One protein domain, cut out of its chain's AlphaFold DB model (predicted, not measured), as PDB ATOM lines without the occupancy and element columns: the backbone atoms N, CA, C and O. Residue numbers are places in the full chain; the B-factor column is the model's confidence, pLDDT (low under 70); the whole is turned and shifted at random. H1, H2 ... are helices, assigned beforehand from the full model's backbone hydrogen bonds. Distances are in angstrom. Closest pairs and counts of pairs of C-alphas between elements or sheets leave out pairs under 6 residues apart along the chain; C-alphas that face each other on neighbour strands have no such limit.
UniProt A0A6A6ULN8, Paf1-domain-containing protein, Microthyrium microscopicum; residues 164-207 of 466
ATOM      1  N   ALA A 164     194.331 154.931 179.945       84.62
ATOM      2  CA  ALA A 164     193.478 155.783 180.777       84.62
ATOM      3  C   ALA A 164     192.616 156.750 179.943       84.62
ATOM      4  O   ALA A 164     191.444 156.978 180.246       84.62
ATOM      5  N   ALA A 165     193.166 157.306 178.859       86.12
ATOM      6  CA  ALA A 165     192.416 158.173 177.952       86.12
ATOM      7  C   ALA A 165     191.361 157.389 177.154       86.12
ATOM      8  O   ALA A 165     190.282 157.920 176.881       86.12
ATOM      9  N   MET A 166     191.661 156.135 176.800       87.06
ATOM     10  CA  MET A 166     190.711 155.230 176.155       87.06
ATOM     11  C   MET A 166     189.550 154.886 177.093       87.06
ATOM     12  O   MET A 166     188.401 155.044 176.686       87.06
ATOM     13  N   LEU A 167     189.831 154.515 178.347       87.94
ATOM     14  CA  LEU A 167     188.811 154.208 179.359       87.94
ATOM     15  C   LEU A 167     187.862 155.391 179.588       87.94
ATOM     16  O   LEU A 167     186.654 155.244 179.437       87.94
ATOM     17  N   ARG A 168     188.392 156.603 179.787       89.44
ATOM     18  CA  ARG A 168     187.565 157.818 179.937       89.44
ATOM     19  C   ARG A 168     186.695 158.127 178.718       89.44
ATOM     20  O   ARG A 168     185.636 158.747 178.838       89.44
ATOM     21  N   GLN A 169     187.152 157.757 177.522       90.50
ATOM     22  CA  GLN A 169     186.383 157.934 176.291       90.50
ATOM     23  C   GLN A 169     185.289 156.868 176.141       90.50
ATOM     24  O   GLN A 169     184.224 157.184 175.607       90.50
ATOM     25  N   ILE A 170     185.544 155.644 176.612       89.88
ATOM     26  CA  ILE A 170     184.555 154.565 176.703       89.88
ATOM     27  C   ILE A 170     183.470 154.964 177.706       89.88
ATOM     28  O   ILE A 170     182.301 155.014 177.351       89.88
ATOM     29  N   GLU A 171     183.828 155.385 178.915       90.44
ATOM     30  CA  GLU A 171     182.843 155.846 179.902       90.44
ATOM     31  C   GLU A 171     182.029 157.040 179.409       90.44
ATOM     32  O   GLU A 171     180.823 157.112 179.627       90.44
ATOM     33  N   LYS A 172     182.652 157.968 178.672       92.12
ATOM     34  CA  LYS A 172     181.927 159.075 178.041       92.12
ATOM     35  C   LYS A 172     180.825 158.583 177.094       92.12
ATOM     36  O   LYS A 172     179.782 159.232 177.021       92.12
ATOM     37  N   SER A 173     181.036 157.496 176.345       90.56
ATOM     38  CA  SER A 173     180.006 156.978 175.434       90.56
ATOM     39  C   SER A 173     178.850 156.326 176.197       90.56
ATOM     40  O   SER A 173     177.698 156.554 175.825       90.56
ATOM     41  N   PHE A 174     179.132 155.620 177.296       90.38
ATOM     42  CA  PHE A 174     178.104 155.084 178.194       90.38
ATOM     43  C   PHE A 174     177.316 156.199 178.891       90.38
ATOM     44  O   PHE A 174     176.093 156.211 178.807       90.38
ATOM     45  N   ASN A 175     177.995 157.205 179.450       91.56
ATOM     46  CA  ASN A 175     177.359 158.365 180.087       91.56
ATOM     47  C   ASN A 175     176.533 159.209 179.099       91.56
ATOM     48  O   ASN A 175     175.565 159.860 179.487       91.56
ATOM     49  N   LEU A 176     176.910 159.231 177.813       91.31
ATOM     50  CA  LEU A 176     176.119 159.882 176.766       91.31
ATOM     51  C   LEU A 176     174.817 159.119 176.487       91.31
ATOM     52  O   LEU A 176     173.790 159.753 176.257       91.31
ATOM     53  N   ALA A 177     174.865 157.784 176.510       88.56
ATOM     54  CA  ALA A 177     173.703 156.930 176.294       88.56
ATOM     55  C   ALA A 177     172.761 156.893 177.512       88.56
ATOM     56  O   ALA A 177     171.547 156.994 177.335       88.56
ATOM     57  N   TYR A 178     173.322 156.805 178.722       87.81
ATOM     58  CA  TYR A 178     172.615 156.684 179.999       87.81
ATOM     59  C   TYR A 178     173.112 157.750 180.993       87.81
ATOM     60  O   TYR A 178     173.921 157.467 181.873       87.81
ATOM     61  N   PRO A 179     172.655 159.007 180.860       87.44
ATOM     62  CA  PRO A 179     173.155 160.109 181.681       87.44
ATOM     63  C   PRO A 179     172.759 160.021 183.163       87.44
ATOM     64  O   PRO A 179     173.404 160.670 183.979       87.44
ATOM     65  N   GLU A 180     171.714 159.260 183.502       86.94
ATOM     66  CA  GLU A 180     171.258 159.065 184.890       86.94
ATOM     67  C   GLU A 180     172.219 158.180 185.700       86.94
ATOM     68  O   GLU A 180     172.367 158.376 186.903       86.94
ATOM     69  N   ASP A 181     172.919 157.262 185.029       85.00
ATOM     70  CA  ASP A 181     173.854 156.317 185.656       85.00
ATOM     71  C   ASP A 181     175.290 156.874 185.714       85.00
ATOM     72  O   ASP A 181     176.214 156.217 186.192       85.00
ATOM     73  N   ALA A 182     175.503 158.095 185.213       85.44
ATOM     74  CA  ALA A 182     176.827 158.683 185.097       85.44
ATOM     75  C   ALA A 182     177.425 159.002 186.477       85.44
ATOM     76  O   ALA A 182     176.914 159.838 187.226       85.44
ATOM     77  N   TYR A 183     178.569 158.395 186.786       83.75
ATOM     78  CA  TYR A 183     179.294 158.655 188.025       83.75
ATOM     79  C   TYR A 183     179.820 160.103 188.085       83.75
ATOM     80  O   TYR A 183     180.572 160.561 187.221       83.75
ATOM     81  N   THR A 184     179.428 160.841 189.130       82.25
ATOM     82  CA  THR A 184     179.815 162.250 189.351       82.25
ATOM     83  C   THR A 184     180.800 162.451 190.507       82.25
ATOM     84  O   THR A 184     181.070 163.594 190.883       82.25
ATOM     85  N   GLY A 185     181.288 161.369 191.116       84.00
ATOM     86  CA  GLY A 185     182.236 161.423 192.228       84.00
ATOM     87  C   GLY A 185     183.678 161.738 191.794       84.00
ATOM     88  O   GLY A 185     183.930 162.043 190.625       84.00
ATOM     89  N   PRO A 186     184.635 161.719 192.740       82.38
ATOM     90  CA  PRO A 186     186.055 161.850 192.424       82.38
ATOM     91  C   PRO A 186     186.578 160.604 191.692       82.38
ATOM     92  O   PRO A 186     186.128 159.496 191.987       82.38
ATOM     93  N   ASP A 187     187.537 160.797 190.779       81.06
ATOM     94  CA  ASP A 187     188.269 159.709 190.116       81.06
ATOM     95  C   ASP A 187     188.976 158.844 191.169       81.06
ATOM     96  O   ASP A 187     189.783 159.355 191.954       81.06
ATOM     97  N   ASP A 188     188.710 157.543 191.146       79.25
ATOM     98  CA  ASP A 188     189.417 156.532 191.936       79.25
ATOM     99  C   ASP A 188     189.863 155.377 191.022       79.25
ATOM    100  O   ASP A 188     189.462 155.311 189.860       79.25
ATOM    101  N   MET A 189     190.685 154.448 191.517       70.44
ATOM    102  CA  MET A 189     191.148 153.303 190.715       70.44
ATOM    103  C   MET A 189     190.008 152.381 190.254       70.44
ATOM    104  O   MET A 189     190.183 151.675 189.269       70.44
ATOM    105  N   GLN A 190     188.869 152.401 190.952       72.06
ATOM    106  CA  GLN A 190     187.683 151.588 190.651       72.06
ATOM    107  C   GLN A 190     186.592 152.357 189.892       72.06
ATOM    108  O   GLN A 190     185.743 151.753 189.253       72.06
ATOM    109  N   HIS A 191     186.591 153.690 189.969       77.19
ATOM    110  CA  HIS A 191     185.553 154.526 189.368       77.19
ATOM    111  C   HIS A 191     186.227 155.651 188.599       77.19
ATOM    112  O   HIS A 191     186.625 156.674 189.172       77.19
ATOM    113  N   ILE A 192     186.391 155.443 187.296       83.06
ATOM    114  CA  ILE A 192     186.949 156.456 186.415       83.06
ATOM    115  C   ILE A 192     185.806 157.408 186.031       83.06
ATOM    116  O   ILE A 192     184.621 157.064 186.003       83.06
ATOM    117  N   ARG A 193     186.146 158.683 185.850       85.75
ATOM    118  CA  ARG A 193     185.196 159.673 185.361       85.75
ATOM    119  C   ARG A 193     185.357 159.833 183.862       85.75
ATOM    120  O   ARG A 193     186.410 160.258 183.373       85.75
ATOM    121  N   GLY A 194     184.262 159.603 183.145       85.75
ATOM    122  CA  GLY A 194     184.198 159.846 181.713       85.75
ATOM    123  C   GLY A 194     184.517 161.298 181.343       85.75
ATOM    124  O   GLY A 194     184.250 162.245 182.089       85.75
ATOM    125  N   ASN A 195     185.070 161.482 180.146       88.56
ATOM    126  CA  ASN A 195     185.349 162.810 179.599       88.56
ATOM    127  C   ASN A 195     184.075 163.671 179.486       88.56
ATOM    128  O   ASN A 195     182.968 163.165 179.300       88.56
ATOM    129  N   GLU A 196     184.242 164.997 179.495       87.50
ATOM    130  CA  GLU A 196     183.119 165.931 179.365       87.50
ATOM    131  C   GLU A 196     182.333 165.724 178.059       87.50
ATOM    132  O   GLU A 196     182.892 165.646 176.954       87.50
ATOM    133  N   ILE A 197     181.007 165.660 178.190       90.38
ATOM    134  CA  ILE A 197     180.068 165.554 177.074       90.38
ATOM    135  C   ILE A 197     179.721 166.962 176.599       90.38
ATOM    136  O   ILE A 197     179.142 167.766 177.331       90.38
ATOM    137  N   SER A 198     180.047 167.268 175.348       92.25
ATOM    138  CA  SER A 198     179.727 168.564 174.763       92.25
ATOM    139  C   SER A 198     178.226 168.683 174.442       92.25
ATOM    140  O   SER A 198     177.574 167.694 174.091       92.25
ATOM    141  N   PRO A 199     177.656 169.905 174.439       90.75
ATOM    142  CA  PRO A 199     176.264 170.113 174.029       90.75
ATOM    143  C   PRO A 199     175.968 169.660 172.590       90.75
ATOM    144  O   PRO A 199     174.826 169.346 172.264       90.75
ATOM    145  N   ALA A 200     176.981 169.647 171.718       89.19
ATOM    146  CA  ALA A 200     176.849 169.180 170.342       89.19
ATOM    147  C   ALA A 200     176.699 167.655 170.268       89.19
ATOM    148  O   ALA A 200     175.846 167.174 169.527       89.19
ATOM    149  N   GLU A 201     177.475 166.909 171.060       90.94
ATOM    150  CA  GLU A 201     177.365 165.446 171.156       90.94
ATOM    151  C   GLU A 201     176.010 165.037 171.729       90.94
ATOM    152  O   GLU A 201     175.354 164.166 171.167       90.94
ATOM    153  N   ARG A 202     175.536 165.735 172.770       90.44
ATOM    154  CA  ARG A 202     174.210 165.482 173.349       90.44
ATOM    155  C   ARG A 202     173.088 165.695 172.334       90.44
ATOM    156  O   ARG A 202     172.252 164.824 172.145       90.44
ATOM    157  N   ARG A 203     173.126 166.805 171.583       89.81
ATOM    158  CA  ARG A 203     172.158 167.060 170.500       89.81
ATOM    159  C   ARG A 203     172.215 166.010 169.392       89.81
ATOM    160  O   ARG A 203     171.169 165.666 168.853       89.81
ATOM    161  N   ALA A 204     173.412 165.547 169.034       89.19
ATOM    162  CA  ALA A 204     173.586 164.522 168.009       89.19
ATOM    163  C   ALA A 204     173.042 163.158 168.460       89.19
ATOM    164  O   ALA A 204     172.523 162.420 167.629       89.19
ATOM    165  N   TRP A 205     173.128 162.847 169.756       89.44
ATOM    166  CA  TRP A 205     172.539 161.643 170.340       89.44
ATOM    167  C   TRP A 205     171.010 161.732 170.442       89.44
ATOM    168  O   TRP A 205     170.320 160.814 170.013       89.44
ATOM    169  N   ASP A 206     170.474 162.866 170.909       88.69
ATOM    170  CA  ASP A 206     169.024 163.081 171.043       88.69
ATOM    171  C   ASP A 206     168.309 163.145 169.680       88.69
ATOM    172  O   ASP A 206     167.138 162.782 169.550       88.69
ATOM    173  N   LYS A 207     168.995 163.667 168.653       89.81
ATOM    174  CA  LYS A 207     168.478 163.832 167.286       89.81
ATOM    175  C   LYS A 207     169.498 163.324 166.264       89.81
ATOM    176  O   LYS A 207     170.170 164.130 165.614       89.81
TER     177      LYS A 207
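What this domain is: This is residues 164 to 207 of the 466 residues of the protein "Paf1-domain-containing protein" of Microthyrium microscopicum (UniProt A0A6A6ULN8). One helix, H1, meets a shorter helix, H2, only with its last residues, 176 to 177, and a long loop, residues 178 to 198, joins them. From the end of H1 the loop folds back toward the side where H1 begins, turns round near Met 189, and comes back past H1 at Gly 194 to reach H2. The printed part has 44 residues with two named helices, H1 then H2 along the chain, and no named strand; its class is all helix. It is compact, with a radius of gyration of the C-alphas of 10.6 A, yet elongated, spanning 34 by 20 by 13 A.

How they stand to each other: H1, residues 164 to 177, is the longest helix, with 14 residues. It touches H2, residues 199 to 206, with residues 176 to 177 alone. The closest C-alphas of the two helices are those of Leu 176 and Arg 202, 6.8 A apart. Their lines stand at a steep tilt of 52 degrees, and they run the same way. Their centres are 15.0 A apart. In H1 and H2 every O i to N i+4 pair is within hydrogen-bond range.

Where its parts are: H1 begins at C-alpha 164, (193.478, 155.783, 180.777), and ends at C-alpha 177, (173.703, 156.930, 176.294), 20.3 A from first to last C-alpha. The C-alpha of Met 189, in the stretch between the helices, is at (191.148, 153.303, 190.715). H2 measures 10.5 A from first to last C-alpha and ends at C-alpha 206, (169.024, 163.081, 171.043).

The domain as a whole: The two C-alphas farthest apart are those of Met 189 and Lys 207, at 34.3 A. The link from H1 to H2, 21 residues, is long. The printed part has no cut. The mean pLDDT of the printed part is 86.8, and no printed residue is under 70.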